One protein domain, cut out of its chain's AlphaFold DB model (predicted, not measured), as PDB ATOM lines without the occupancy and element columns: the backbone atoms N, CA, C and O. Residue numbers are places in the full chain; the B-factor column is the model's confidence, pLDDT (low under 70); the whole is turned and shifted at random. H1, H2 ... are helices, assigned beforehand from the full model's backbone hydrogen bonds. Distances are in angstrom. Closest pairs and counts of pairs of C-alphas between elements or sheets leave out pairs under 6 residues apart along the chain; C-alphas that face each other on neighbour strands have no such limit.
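Overview. This is residues 4 to 106 of the 110 residues of the protein "Aspartate ammonia-lyase" of Lactobacillus delbrueckii subsp. delbrueckii DSM 20074 = JCM 1012 (UniProt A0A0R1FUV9). H1 and H2 lie side by side as a helical hairpin, and H3 crosses one side of it steeply; short H4 sits apart from them. The printed part has 103 residues, with four named helices, H1 to H4 in order, and no named strand: all helix. It is compact, radius of gyration of the C-alphas 13.2 A, spanning 36 by 29 by 23 A.

Arrangement. H1, residues 4 to 22, touches H2, residues 28 to 42, at a shallow tilt of 11 degrees, opposite ways; the closest C-alphas, of Ser 7 and Ile 42, are 4.6 A apart. H3, residues 61 to 78, touches H2 with residues 71 to 78 alone, at a steep tilt of 61 degrees; the closest C-alphas, of Val 33 and Ala 75, are 5.0 A apart. In H1, H2 and H3 every O i to N i+4 pair is within hydrogen-bond range; H4, residues 101 to 104, is too short for one.

Along the chain. H1 runs 27.3 A from C-alpha 4 at (-37.383, 31.342, -45.155), H2 20.9 A, H3 25.8 A; H4 ends at C-alpha 104, (-17.412, 50.676, -28.211).

Size, cuts and confidence. The printed part has no cut. Links H2 to H3 and H3 to H4 are long. Residues 52 to 60 and 98 to 106 have pLDDT under 70.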
ATOM      1  N   VAL A   4     -38.738  31.575 -44.624       90.94
ATOM      2  CA  VAL A   4     -37.383  31.342 -45.155       90.94
ATOM      3  C   VAL A   4     -36.492  32.571 -44.977       90.94
ATOM      4  O   VAL A   4     -35.318  32.452 -44.636       90.94
ATOM      5  N   PHE A   5     -37.046  33.767 -45.181       89.75
ATOM      6  CA  PHE A   5     -36.298  35.010 -45.017       89.75
ATOM      7  C   PHE A   5     -35.915  35.250 -43.550       89.75
ATOM      8  O   PHE A   5     -34.766  35.587 -43.267       89.75
ATOM      9  N   LEU A   6     -36.843  35.007 -42.618       90.88
ATOM     10  CA  LEU A   6     -36.577  35.100 -41.180       90.88
ATOM     11  C   LEU A   6     -35.524  34.082 -40.729       90.88
ATOM     12  O   LEU A   6     -34.573  34.464 -40.046       90.88
ATOM     13  N   SER A   7     -35.635  32.821 -41.158       92.75
ATOM     14  CA  SER A   7     -34.643  31.784 -40.851       92.75
ATOM     15  C   SER A   7     -33.253  32.161 -41.369       92.75
ATOM     16  O   SER A   7     -32.274  32.029 -40.640       92.75
ATOM     17  N   ASN A   8     -33.154  32.692 -42.591       94.19
ATOM     18  CA  ASN A   8     -31.874  33.117 -43.161       94.19
ATOM     19  C   ASN A   8     -31.258  34.297 -42.397       94.19
ATOM     20  O   ASN A   8     -30.062  34.280 -42.108       94.19
ATOM     21  N   LEU A   9     -32.057  35.303 -42.023       93.00
ATOM     22  CA  LEU A   9     -31.573  36.412 -41.197       93.00
ATOM     23  C   LEU A   9     -31.101  35.927 -39.820       93.00
ATOM     24  O   LEU A   9     -30.024  36.321 -39.373       93.00
ATOM     25  N   ALA A  10     -31.850  35.035 -39.172       95.38
ATOM     26  CA  ALA A  10     -31.463  34.461 -37.885       95.38
ATOM     27  C   ALA A  10     -30.167  33.632 -37.978       95.38
ATOM     28  O   ALA A  10     -29.313  33.724 -37.094       95.38
ATOM     29  N   LEU A  11     -29.962  32.885 -39.070       96.75
ATOM     30  CA  LEU A  11     -28.712  32.161 -39.332       96.75
ATOM     31  C   LEU A  11     -27.508  33.105 -39.439       96.75
ATOM     32  O   LEU A  11     -26.467  32.834 -38.838       96.75
ATOM     33  N   ILE A  12     -27.655  34.238 -40.136       95.06
ATOM     34  CA  ILE A  12     -26.599  35.259 -40.233       95.06
ATOM     35  C   ILE A  12     -26.246  35.793 -38.838       95.06
ATOM     36  O   ILE A  12     -25.068  35.869 -38.487       95.06
ATOM     37  N   LYS A  13     -27.249  36.108 -38.009       95.25
ATOM     38  CA  LYS A  13     -27.029  36.590 -36.633       95.25
ATOM     39  C   LYS A  13     -26.368  35.535 -35.747       95.25
ATOM     40  O   LYS A  13     -25.460  35.859 -34.986       95.25
ATOM     41  N   LYS A  14     -26.753  34.262 -35.890       97.19
ATOM     42  CA  LYS A  14     -26.129  33.136 -35.177       97.19
ATOM     43  C   LYS A  14     -24.644  32.985 -35.529       97.19
ATOM     44  O   LYS A  14     -23.812  32.796 -34.639       97.19
ATOM     45  N   ALA A  15     -24.310  33.081 -36.816       96.25
ATOM     46  CA  ALA A  15     -22.928  33.031 -37.282       96.25
ATOM     47  C   ALA A  15     -22.120  34.222 -36.744       96.25
ATOM     48  O   ALA A  15     -21.047  34.023 -36.178       96.25
ATOM     49  N   ALA A  16     -22.673  35.437 -36.821       94.38
ATOM     50  CA  ALA A  16     -22.041  36.641 -36.284       94.38
ATOM     51  C   ALA A  16     -21.764  36.529 -34.775       94.38
ATOM     52  O   ALA A  16     -20.664  36.845 -34.332       94.38
ATOM     53  N   ALA A  17     -22.711  36.011 -33.988       95.31
ATOM     54  CA  ALA A  17     -22.514  35.787 -32.555       95.31
ATOM     55  C   ALA A  17     -21.381  34.787 -32.256       95.31
ATOM     56  O   ALA A  17     -20.650  34.955 -31.282       95.31
ATOM     57  N   SER A  18     -21.214  33.766 -33.103       95.69
ATOM     58  CA  SER A  18     -20.139  32.776 -32.957       95.69
ATOM     59  C   SER A  18     -18.772  33.407 -33.227       95.69
ATOM     60  O   SER A  18     -17.886  33.317 -32.383       95.69
ATOM     61  N   VAL A  19     -18.640  34.144 -34.335       95.06
ATOM     62  CA  VAL A  19     -17.401  34.863 -34.671       95.06
ATOM     63  C   VAL A  19     -17.070  35.910 -33.608       95.06
ATOM     64  O   VAL A  19     -15.948  35.953 -33.121       95.06
ATOM     65  N   ASN A  20     -18.049  36.716 -33.186       92.31
ATOM     66  CA  ASN A  20     -17.843  37.760 -32.181       92.31
ATOM     67  C   ASN A  20     -17.426  37.196 -30.817       92.31
ATOM     68  O   ASN A  20     -16.673  37.847 -30.098       92.31
ATOM     69  N   PHE A  21     -17.866  35.989 -30.461       94.19
ATOM     70  CA  PHE A  21     -17.337  35.279 -29.300       94.19
ATOM     71  C   PHE A  21     -15.872  34.869 -29.498       94.19
ATOM     72  O   PHE A  21     -15.045  35.134 -28.629       94.19
ATOM     73  N   GLU A  22     -15.540  34.268 -30.644       94.69
ATOM     74  CA  GLU A  22     -14.178  33.810 -30.958       94.69
ATOM     75  C   GLU A  22     -13.151  34.950 -30.940       94.69
ATOM     76  O   GLU A  22     -12.029  34.757 -30.473       94.69
ATOM     77  N   ILE A  23     -13.540  36.152 -31.381       93.12
ATOM     78  CA  ILE A  23     -12.674  37.343 -31.367       93.12
ATOM     79  C   ILE A  23     -12.792  38.185 -30.083       93.12
ATOM     80  O   ILE A  23     -12.229  39.278 -30.012       93.12
ATOM     81  N   GLY A  24     -13.511  37.700 -29.064       91.38
ATOM     82  CA  GLY A  24     -13.576  38.318 -27.734       91.38
ATOM     83  C   GLY A  24     -14.477  39.555 -27.610       91.38
ATOM     84  O   GLY A  24     -14.335  40.306 -26.647       91.38
ATOM     85  N   LEU A  25     -15.396  39.780 -28.552       89.88
ATOM     86  CA  LEU A  25     -16.392  40.864 -28.498       89.88
ATOM     87  C   LEU A  25     -17.673  40.479 -27.754       89.88
ATOM     88  O   LEU A  25     -18.417  41.354 -27.323       89.88
ATOM     89  N   LEU A  26     -17.933  39.182 -27.589       92.06
ATOM     90  CA  LEU A  26     -19.014  38.670 -26.753       92.06
ATOM     91  C   LEU A  26     -18.455  37.796 -25.641       92.06
ATOM     92  O   LEU A  26     -17.537  37.002 -25.846       92.06
ATOM     93  N   THR A  27     -19.068  37.883 -24.465       93.69
ATOM     94  CA  THR A  27     -18.856  36.878 -23.420       93.69
ATOM     95  C   THR A  27     -19.521  35.557 -23.817       93.69
ATOM     96  O   THR A  27     -20.480  35.534 -24.595       93.69
ATOM     97  N   LYS A  28     -19.054  34.432 -23.256       94.88
ATOM     98  CA  LYS A  28     -19.666  33.117 -23.514       94.88
ATOM     99  C   LYS A  28     -21.175  33.094 -23.203       94.88
ATOM    100  O   LYS A  28     -21.915  32.637 -24.072       94.88
ATOM    101  N   PRO A  29     -21.654  33.621 -22.053       95.19
ATOM    102  CA  PRO A  29     -23.085  33.659 -21.761       95.19
ATOM    103  C   PRO A  29     -23.884  34.424 -22.817       95.19
ATOM    104  O   PRO A  29     -24.881  33.900 -23.300       95.19
ATOM    105  N   GLN A  30     -23.425  35.615 -23.227       94.12
ATOM    106  CA  GLN A  30     -24.094  36.419 -24.258       94.12
ATOM    107  C   GLN A  30     -24.173  35.673 -25.590       94.12
ATOM    108  O   GLN A  30     -25.242  35.583 -26.189       94.12
ATOM    109  N   ALA A  31     -23.055  35.105 -26.044       96.12
ATOM    110  CA  ALA A  31     -23.017  34.363 -27.296       96.12
ATOM    111  C   ALA A  31     -23.963  33.157 -27.272       96.12
ATOM    112  O   ALA A  31     -24.675  32.912 -28.245       96.12
ATOM    113  N   ASP A  32     -23.995  32.410 -26.166       97.56
ATOM    114  CA  ASP A  32     -24.859  31.241 -26.021       97.56
ATOM    115  C   ASP A  32     -26.342  31.622 -26.060       97.56
ATOM    116  O   ASP A  32     -27.076  31.052 -26.867       97.56
ATOM    117  N   VAL A  33     -26.776  32.634 -25.300       97.50
ATOM    118  CA  VAL A  33     -28.191  33.041 -25.313       97.50
ATOM    119  C   VAL A  33     -28.622  33.663 -26.641       97.50
ATOM    120  O   VAL A  33     -29.752  33.438 -27.070       97.50
ATOM    121  N   ILE A  34     -27.731  34.377 -27.340       97.19
ATOM    122  CA  ILE A  34     -28.010  34.904 -28.686       97.19
ATOM    123  C   ILE A  34     -28.189  33.748 -29.675       97.19
ATOM    124  O   ILE A  34     -29.162  33.732 -30.424       97.19
ATOM    125  N   LYS A  35     -27.299  32.744 -29.658       98.25
ATOM    126  CA  LYS A  35     -27.435  31.555 -30.518       98.25
ATOM    127  C   LYS A  35     -28.730  30.796 -30.222       98.25
ATOM    128  O   LYS A  35     -29.409  30.403 -31.167       98.25
ATOM    129  N   THR A  36     -29.093  30.631 -28.948       98.38
ATOM    130  CA  THR A  36     -30.363  30.005 -28.552       98.38
ATOM    131  C   THR A  36     -31.566  30.797 -29.060       98.38
ATOM    132  O   THR A  36     -32.474  30.204 -29.635       98.38
ATOM    133  N   ALA A  37     -31.566  32.126 -28.923       97.69
ATOM    134  CA  ALA A  37     -32.630  32.972 -29.461       97.69
ATOM    135  C   ALA A  37     -32.740  32.856 -30.995       97.69
ATOM    136  O   ALA A  37     -33.847  32.740 -31.523       97.69
ATOM    137  N   CYS A  38     -31.613  32.806 -31.717       98.00
ATOM    138  CA  CYS A  38     -31.613  32.550 -33.160       98.00
ATOM    139  C   CYS A  38     -32.212  31.180 -33.506       98.00
ATOM    140  O   CYS A  38     -33.008  31.088 -34.436       98.00
ATOM    141  N   ASP A  39     -31.859  30.127 -32.764       98.38
ATOM    142  CA  ASP A  39     -32.391  28.776 -32.982       98.38
ATOM    143  C   ASP A  39     -33.906  28.709 -32.764       98.38
ATOM    144  O   ASP A  39     -34.618  28.041 -33.513       98.38
ATOM    145  N   GLU A  40     -34.425  29.458 -31.795       98.00
ATOM    146  CA  GLU A  40     -35.862  29.583 -31.576       98.00
ATOM    147  C   GLU A  40     -36.578  30.289 -32.734       98.00
ATOM    148  O   GLU A  40     -37.634  29.823 -33.166       98.00
ATOM    149  N   VAL A  41     -35.998  31.362 -33.282       96.50
ATOM    150  CA  VAL A  41     -36.533  32.033 -34.482       96.50
ATOM    151  C   VAL A  41     -36.490  31.101 -35.696       96.50
ATOM    152  O   VAL A  41     -37.469  31.010 -36.433       96.50
ATOM    153  N   ILE A  42     -35.394  30.359 -35.892       96.62
ATOM    154  CA  ILE A  42     -35.259  29.378 -36.983       96.62
ATOM    155  C   ILE A  42     -36.320  28.277 -36.863       96.62
ATOM    156  O   ILE A  42     -36.872  27.854 -37.878       96.62
ATOM    157  N   ALA A  43     -36.651  27.862 -35.638       96.75
ATOM    158  CA  ALA A  43     -37.725  26.912 -35.349       96.75
ATOM    159  C   ALA A  43     -39.145  27.498 -35.518       96.75
ATOM    160  O   ALA A  43     -40.127  26.810 -35.247       96.75
ATOM    161  N   GLY A  44     -39.271  28.757 -35.949       93.56
ATOM    162  CA  GLY A  44     -40.548  29.421 -36.206       93.56
ATOM    163  C   GLY A  44     -41.193  30.062 -34.977       93.56
ATOM    164  O   GLY A  44     -42.343  30.501 -35.058       93.56
ATOM    165  N   LYS A  45     -40.490  30.148 -33.836       95.31
ATOM    166  CA  LYS A  45     -40.984  30.928 -32.694       95.31
ATOM    167  C   LYS A  45     -40.966  32.423 -33.028       95.31
ATOM    168  O   LYS A  45     -40.225  32.875 -33.897       95.31
ATOM    169  N   PHE A  46     -41.788  33.191 -32.313       92.69
ATOM    170  CA  PHE A  46     -41.868  34.656 -32.427       92.69
ATOM    171  C   PHE A  46     -42.316  35.176 -33.800       92.69
ATOM    172  O   PHE A  46     -42.178  36.360 -34.072       92.69
ATOM    173  N   ALA A  47     -42.913  34.336 -34.656       88.31
ATOM    174  CA  ALA A  47     -43.405  34.748 -35.974       88.31
ATOM    175  C   ALA A  47     -44.333  35.984 -35.923       88.31
ATOM    176  O   ALA A  47     -44.304  36.812 -36.830       88.31
ATOM    177  N   ALA A  48     -45.120  36.123 -34.848       88.75
ATOM    178  CA  ALA A  48     -46.009  37.261 -34.611       88.75
ATOM    179  C   ALA A  48     -45.281  38.563 -34.222       88.75
ATOM    180  O   ALA A  48     -45.842  39.638 -34.404       88.75
ATOM    181  N   ASP A  49     -44.041  38.477 -33.731       88.12
ATOM    182  CA  ASP A  49     -43.233  39.635 -33.325       88.12
ATOM    183  C   ASP A  49     -42.537  40.300 -34.535       88.12
ATOM    184  O   ASP A  49     -41.990  41.401 -34.426       88.12
ATOM    185  N   PHE A  50     -42.588  39.662 -35.714       85.81
ATOM    186  CA  PHE A  50     -42.051  40.193 -36.969       85.81
ATOM    187  C   PHE A  50     -43.092  41.015 -37.734       85.81
ATOM    188  O   PHE A  50     -43.577  40.630 -38.805       85.81
ATOM    189  N   ILE A  51     -43.448  42.161 -37.154       73.44
ATOM    190  CA  ILE A  51     -44.459  43.085 -37.674       73.44
ATOM    191  C   ILE A  51     -43.778  44.076 -38.615       73.44
ATOM    192  O   ILE A  51     -43.426  45.188 -38.230       73.44
ATOM    193  N   ILE A  52     -43.546  43.666 -39.859       65.44
ATOM    194  CA  ILE A  52     -42.987  44.570 -40.862       65.44
ATOM    195  C   ILE A  52     -43.753  44.438 -42.164       65.44
ATOM    196  O   ILE A  52     -43.930  43.337 -42.693       65.44
ATOM    197  N   ASP A  53     -44.187  45.590 -42.667       58.69
ATOM    198  CA  ASP A  53     -44.825  45.721 -43.966       58.69
ATOM    199  C   ASP A  53     -43.844  45.287 -45.077       58.69
ATOM    200  O   ASP A  53     -42.690  45.729 -45.075       58.69
ATOM    201  N   PRO A  54     -44.237  44.409 -46.020       56.03
ATOM    202  CA  PRO A  54     -43.404  44.057 -47.170       56.03
ATOM    203  C   PRO A  54     -42.974  45.264 -48.026       56.03
ATOM    204  O   PRO A  54     -41.984  45.157 -48.750       56.03
ATOM    205  N   ILE A  55     -43.663  46.408 -47.940       50.41
ATOM    206  CA  ILE A  55     -43.272  47.652 -48.611       50.41
ATOM    207  C   ILE A  55     -42.353  48.455 -47.685       50.41
ATOM    208  O   ILE A  55     -42.787  49.249 -46.855       50.41
ATOM    209  N   GLN A  56     -41.044  48.263 -47.839       53.78
ATOM    210  CA  GLN A  56     -40.037  49.028 -47.105       53.78
ATOM    211  C   GLN A  56     -39.142  49.813 -48.061       53.78
ATOM    212  O   GLN A  56     -38.366  49.229 -48.812       53.78
ATOM    213  N   GLY A  57     -39.176  51.145 -47.978       57.28
ATOM    214  CA  GLY A  57     -38.295  52.035 -48.749       57.28
ATOM    215  C   GLY A  57     -36.814  52.012 -48.331       57.28
ATOM    216  O   GLY A  57     -36.009  52.724 -48.918       57.28
ATOM    217  N   GLY A  58     -36.441  51.214 -47.320       58.44
ATOM    218  CA  GLY A  58     -35.133  51.253 -46.647       58.44
ATOM    219  C   GLY A  58     -34.224  50.041 -46.874       58.44
ATOM    220  O   GLY A  58     -33.480  49.683 -45.961       58.44
ATOM    221  N   ALA A  59     -34.315  49.364 -48.024       61.59
ATOM    222  CA  ALA A  59     -33.438  48.242 -48.406       61.59
ATOM    223  C   ALA A  59     -33.345  47.089 -47.375       61.59
ATOM    224  O   ALA A  59     -32.317  46.427 -47.262       61.59
ATOM    225  N   GLY A  60     -34.404  46.845 -46.592       66.44
ATOM    226  CA  GLY A  60     -34.423  45.792 -45.565       66.44
ATOM    227  C   GLY A  60     -33.853  46.195 -44.196       66.44
ATOM    228  O   GLY A  60     -33.753  45.349 -43.309       66.44
ATOM    229  N   THR A  61     -33.529  47.477 -43.983       73.62
ATOM    230  CA  THR A  61     -33.009  47.990 -42.699       73.62
ATOM    231  C   THR A  61     -33.954  47.705 -41.530       73.62
ATOM    232  O   THR A  61     -33.498  47.286 -40.466       73.62
ATOM    233  N   SER A  62     -35.270  47.862 -41.706       80.25
ATOM    234  CA  SER A  62     -36.223  47.602 -40.617       80.25
ATOM    235  C   SER A  62     -36.330  46.116 -40.308       80.25
ATOM    236  O   SER A  62     -36.382  45.756 -39.140       80.25
ATOM    237  N   ALA A  63     -36.274  45.252 -41.327       83.31
ATOM    238  CA  ALA A  63     -36.190  43.802 -41.142       83.31
ATOM    239  C   ALA A  63     -34.964  43.379 -40.335       83.31
ATOM    240  O   ALA A  63     -35.080  42.563 -39.420       83.31
ATOM    241  N   ASN A  64     -33.808  43.979 -40.615       86.00
ATOM    242  CA  ASN A  64     -32.603  43.731 -39.834       86.00
ATOM    243  C   ASN A  64     -32.747  44.212 -38.380       86.00
ATOM    244  O   ASN A  64     -32.383  43.483 -37.463       86.00
ATOM    245  N   MET A  65     -33.296  45.410 -38.159       88.94
ATOM    246  CA  MET A  65     -33.464  45.954 -36.807       88.94
ATOM    247  C   MET A  65     -34.500  45.197 -35.978       88.94
ATOM    248  O   MET A  65     -34.218  44.861 -34.834       88.94
ATOM    249  N   ASN A  66     -35.644  44.835 -36.554       91.25
ATOM    250  CA  ASN A  66     -36.651  44.043 -35.856       91.25
ATOM    251  C   ASN A  66     -36.120  42.641 -35.506       91.25
ATOM    252  O   ASN A  66     -36.353  42.160 -34.401       91.25
ATOM    253  N   MET A  67     -35.313  42.024 -36.379       93.12
ATOM    254  CA  MET A  67     -34.586  40.796 -36.033       93.12
ATOM    255  C   MET A  67     -33.642  40.999 -34.843       93.12
ATOM    256  O   MET A  67     -33.640  40.186 -33.918       93.12
ATOM    257  N   ASN A  68     -32.873  42.093 -34.831       93.44
ATOM    258  CA  ASN A  68     -31.983  42.405 -33.713       93.44
ATOM    259  C   ASN A  68     -32.752  42.561 -32.395       93.44
ATOM    260  O   ASN A  68     -32.326  42.029 -31.373       93.44
ATOM    261  N   GLU A  69     -33.882  43.266 -32.417       92.69
ATOM    262  CA  GLU A  69     -34.727  43.507 -31.245       92.69
ATOM    263  C   GLU A  69     -35.376  42.224 -30.725       92.69
ATOM    264  O   GLU A  69     -35.364  41.986 -29.516       92.69
ATOM    265  N   VAL A  70     -35.911  41.373 -31.606       94.38
ATOM    266  CA  VAL A  70     -36.501  40.083 -31.208       94.38
ATOM    267  C   VAL A  70     -35.446  39.198 -30.542       94.38
ATOM    268  O   VAL A  70     -35.679  38.690 -29.443       94.38
ATOM    269  N   ILE A  71     -34.261  39.076 -31.150       96.12
ATOM    270  CA  ILE A  71     -33.148  38.289 -30.600       96.12
ATOM    271  C   ILE A  71     -32.672  38.871 -29.266       96.12
ATOM    272  O   ILE A  71     -32.520  38.121 -28.304       96.12
ATOM    273  N   ALA A  72     -32.450  40.186 -29.180       94.50
ATOM    274  CA  ALA A  72     -31.959  40.831 -27.963       94.50
ATOM    275  C   ALA A  72     -32.945  40.667 -26.804       94.50
ATOM    276  O   ALA A  72     -32.554  40.269 -25.709       94.50
ATOM    277  N   ASN A  73     -34.235  40.904 -27.045       94.12
ATOM    278  CA  ASN A  73     -35.262  40.706 -26.028       94.12
ATOM    279  C   ASN A  73     -35.275  39.266 -25.526       94.12
ATOM    280  O   ASN A  73     -35.272  39.037 -24.317       94.12
ATOM    281  N   ARG A  74     -35.228  38.297 -26.445       96.12
ATOM    282  CA  ARG A  74     -35.239  36.893 -26.058       96.12
ATOM    283  C   ARG A  74     -33.973  36.485 -25.304       96.12
ATOM    284  O   ARG A  74     -34.049  35.761 -24.315       96.12
ATOM    285  N   ALA A  75     -32.816  36.982 -25.723       95.06
ATOM    286  CA  ALA A  75     -31.551  36.742 -25.043       95.06
ATOM    287  C   ALA A  75     -31.543  37.302 -23.608       95.06
ATOM    288  O   ALA A  75     -31.076  36.623 -22.697       95.06
ATOM    289  N   ASN A  76     -32.112  38.492 -23.380       92.75
ATOM    290  CA  ASN A  76     -32.250  39.048 -22.029       92.75
ATOM    291  C   ASN A  76     -33.189  38.203 -21.154       92.75
ATOM    292  O   ASN A  76     -32.857  37.948 -20.000       92.75
ATOM    293  N   GLU A  77     -34.311  37.704 -21.688       93.56
ATOM    294  CA  GLU A  77     -35.188  36.778 -20.950       93.56
ATOM    295  C   GLU A  77     -34.458  35.489 -20.539       93.56
ATOM    296  O   GLU A  77     -34.608  35.023 -19.411       93.56
ATOM    297  N   LEU A  78     -33.644  34.921 -21.435       93.94
ATOM    298  CA  LEU A  78     -32.847  33.718 -21.159       93.94
ATOM    299  C   LEU A  78     -31.785  33.944 -20.070       93.94
ATOM    300  O   LEU A  78     -31.384  32.990 -19.407       93.94
ATOM    301  N   LEU A  79     -31.356  35.191 -19.862       91.44
ATOM    302  CA  LEU A  79     -30.447  35.595 -18.786       91.44
ATOM    303  C   LEU A  79     -31.176  35.991 -17.487       91.44
ATOM    304  O   LEU A  79     -30.531  36.431 -16.538       91.44
ATOM    305  N   GLY A  80     -32.505  35.840 -17.424       88.62
ATOM    306  CA  GLY A  80     -33.318  36.224 -16.263       88.62
ATOM    307  C   GLY A  80     -33.677  37.715 -16.201       88.62
ATOM    308  O   GLY A  80     -34.222  38.171 -15.197       88.62
ATOM    309  N   GLY A  81     -33.377  38.470 -17.259       84.94
ATOM    310  CA  GLY A  81     -33.816  39.850 -17.449       84.94
ATOM    311  C   GLY A  81     -35.267  39.950 -17.930       84.94
ATOM    312  O   GLY A  81     -35.998  38.961 -18.011       84.94
ATOM    313  N   LYS A  82     -35.704  41.169 -18.263       80.94
ATOM    314  CA  LYS A  82     -37.051  41.442 -18.789       80.94
ATOM    315  C   LYS A  82     -36.973  41.862 -20.259       80.94
ATOM    316  O   LYS A  82     -35.958  42.377 -20.718       80.94
ATOM    317  N   ARG A  83     -38.058  41.690 -21.024       78.12
ATOM    318  CA  ARG A  83     -38.144  42.318 -22.356       78.12
ATOM    319  C   ARG A  83     -38.058  43.838 -22.210       78.12
ATOM    320  O   ARG A  83     -38.596  44.403 -21.260       78.12
ATOM    321  N   GLY A  84     -37.386  44.485 -23.151       71.50
ATOM    322  CA  GLY A  84     -37.159  45.926 -23.178       71.50
ATOM    323  C   GLY A  84     -36.013  46.405 -22.285       71.50
ATOM    324  O   GLY A  84     -35.653  47.573 -22.375       71.50
ATOM    325  N   THR A  85     -35.413  45.536 -21.460       70.12
ATOM    326  CA  THR A  85     -34.165  45.853 -20.753       70.12
ATOM    327  C   THR A  85     -33.006  45.366 -21.612       70.12
ATOM    328  O   THR A  85     -32.876  44.163 -21.829       70.12
ATOM    329  N   TYR A  86     -32.194  46.284 -22.134       81.50
ATOM    330  CA  TYR A  86     -31.053  45.968 -23.005       81.50
ATOM    331  C   TYR A  86     -29.721  45.950 -22.248       81.50
ATOM    332  O   TYR A  86     -28.662  46.171 -22.830       81.50
ATOM    333  N   ASP A  87     -29.786  45.677 -20.946       75.19
ATOM    334  CA  ASP A  87     -28.653  45.804 -20.031       75.19
ATOM    335  C   ASP A  87     -27.600  44.706 -20.253       75.19
ATOM    336  O   ASP A  87     -26.412  44.931 -20.035       75.19
ATOM    337  N   LEU A  88     -28.021  43.510 -20.691       81.88
ATOM    338  CA  LEU A  88     -27.129  42.357 -20.888       81.88
ATOM    339  C   LEU A  88     -26.862  42.055 -22.365       81.88
ATOM    340  O   LEU A  88     -25.767  41.614 -22.724       81.88
ATOM    341  N   VAL A  89     -27.866  42.275 -23.219       87.19
ATOM    342  CA  VAL A  89     -27.775  42.114 -24.674       87.19
ATOM    343  C   VAL A  89     -28.509  43.266 -25.354       87.19
ATOM    344  O   VAL A  89     -29.736  43.346 -25.300       87.19
ATOM    345  N   HIS A  90     -27.765  44.139 -26.026       91.06
ATOM    346  CA  HIS A  90     -28.283  45.247 -26.813       91.06
ATOM    347  C   HIS A  90     -28.415  44.844 -28.297       91.06
ATOM    348  O   HIS A  90     -27.524  44.178 -28.848       91.06
ATOM    349  N   PRO A  91     -29.510  45.236 -28.982       87.31
ATOM    350  CA  PRO A  91     -29.755  44.882 -30.382       87.31
ATOM    351  C   PRO A  91     -28.636  45.332 -31.331       87.31
ATOM    352  O   PRO A  91     -28.356  44.644 -32.311       87.31
ATOM    353  N   ASN A  92     -27.953  46.440 -31.040       85.88
ATOM    354  CA  ASN A  92     -26.837  46.904 -31.867       85.88
ATOM    355  C   ASN A  92     -25.478  46.451 -31.334       85.88
ATOM    356  O   ASN A  92     -24.650  45.991 -32.110       85.88
ATOM    357  N   ASP A  93     -25.245  46.499 -30.026       81.12
ATOM    358  CA  ASP A  93     -23.881  46.313 -29.508       81.12
ATOM    359  C   ASP A  93     -23.496  44.854 -29.294       81.12
ATOM    360  O   ASP A  93     -22.313  44.557 -29.148       81.12
ATOM    361  N   GLN A  94     -24.467  43.938 -29.285       80.75
ATOM    362  CA  GLN A  94     -24.201  42.504 -29.169       80.75
ATOM    363  C   GLN A  94     -24.815  41.694 -30.310       80.75
ATOM    364  O   GLN A  94     -24.157  40.795 -30.833       80.75
ATOM    365  N   VAL A  95     -26.040  42.008 -30.744       77.94
ATOM    366  CA  VAL A  95     -26.693  41.247 -31.829       77.94
ATOM    367  C   VAL A  95     -26.227  41.700 -33.219       77.94
ATOM    368  O   VAL A  95     -26.164  40.895 -34.150       77.94
ATOM    369  N   ASN A  96     -25.860  42.973 -33.375       82.38
ATOM    370  CA  ASN A  96     -25.473  43.565 -34.654       82.38
ATOM    371  C   ASN A  96     -24.219  44.435 -34.524       82.38
ATOM    372  O   ASN A  96     -24.238  45.615 -34.873       82.38
ATOM    373  N   ILE A  97     -23.133  43.836 -34.028       73.19
ATOM    374  CA  ILE A  97     -21.843  44.512 -33.853       73.19
ATOM    375  C   ILE A  97     -21.349  45.021 -35.216       73.19
ATOM    376  O   ILE A  97     -20.840  44.259 -36.033       73.19
ATOM    377  N   GLN A  98     -21.537  46.317 -35.467       61.59
ATOM    378  CA  GLN A  98     -21.115  46.993 -36.701       61.59
ATOM    379  C   GLN A  98     -19.705  47.581 -36.599       61.59
ATOM    380  O   GLN A  98     -19.050  47.790 -37.618       61.59
ATOM    381  N   HIS A  99     -19.226  47.833 -35.380       51.00
ATOM    382  CA  HIS A  99     -17.952  48.493 -35.131       51.00
ATOM    383  C   HIS A  99     -17.107  47.656 -34.169       51.00
ATOM    384  O   HIS A  99     -17.610  47.158 -33.162       51.00
ATOM    385  N   GLY A 100     -15.820  47.497 -34.485       49.84
ATOM    386  CA  GLY A 100     -14.873  46.755 -33.654       49.84
ATOM    387  C   GLY A 100     -14.641  47.392 -32.271       49.84
ATOM    388  O   GLY A 100     -15.131  48.487 -31.985       49.84
ATOM    389  N   PRO A 101     -13.819  46.758 -31.416       52.41
ATOM    390  CA  PRO A 101     -13.685  47.107 -29.995       52.41
ATOM    391  C   PRO A 101     -13.174  48.535 -29.743       52.41
ATOM    392  O   PRO A 101     -13.348  49.076 -28.654       52.41
ATOM    393  N   VAL A 102     -12.566  49.169 -30.751       52.06
ATOM    394  CA  VAL A 102     -12.111  50.566 -30.694       52.06
ATOM    395  C   VAL A 102     -13.291  51.539 -30.585       52.06
ATOM    396  O   VAL A 102     -13.184  52.537 -29.883       52.06
ATOM    397  N   TYR A 103     -14.432  51.246 -31.212       48.06
ATOM    398  CA  TYR A 103     -15.570  52.171 -31.259       48.06
ATOM    399  C   TYR A 103     -16.464  52.077 -30.011       48.06
ATOM    400  O   TYR A 103     -16.983  53.086 -29.541       48.06
ATOM    401  N   GLN A 104     -16.584  50.887 -29.409       49.06
ATOM    402  CA  GLN A 104     -17.412  50.676 -28.211       49.06
ATOM    403  C   GLN A 104     -16.860  51.380 -26.956       49.06
ATOM    404  O   GLN A 104     -17.630  51.738 -26.071       49.06
ATOM    405  N   ARG A 105     -15.548  51.663 -26.888       47.91
ATOM    406  CA  ARG A 105     -14.943  52.402 -25.759       47.91
ATOM    407  C   ARG A 105     -15.267  53.897 -25.739       47.91
ATOM    408  O   ARG A 105     -15.093  54.528 -24.702       47.91
ATOM    409  N   HIS A 106     -15.706  54.475 -26.856       46.66
ATOM    410  CA  HIS A 106     -15.966  55.915 -26.944       46.66
ATOM    411  C   HIS A 106     -17.396  56.312 -26.554       46.66
ATOM    412  O   HIS A 106     -17.634  57.488 -26.304       46.66
TER     413      HIS A 106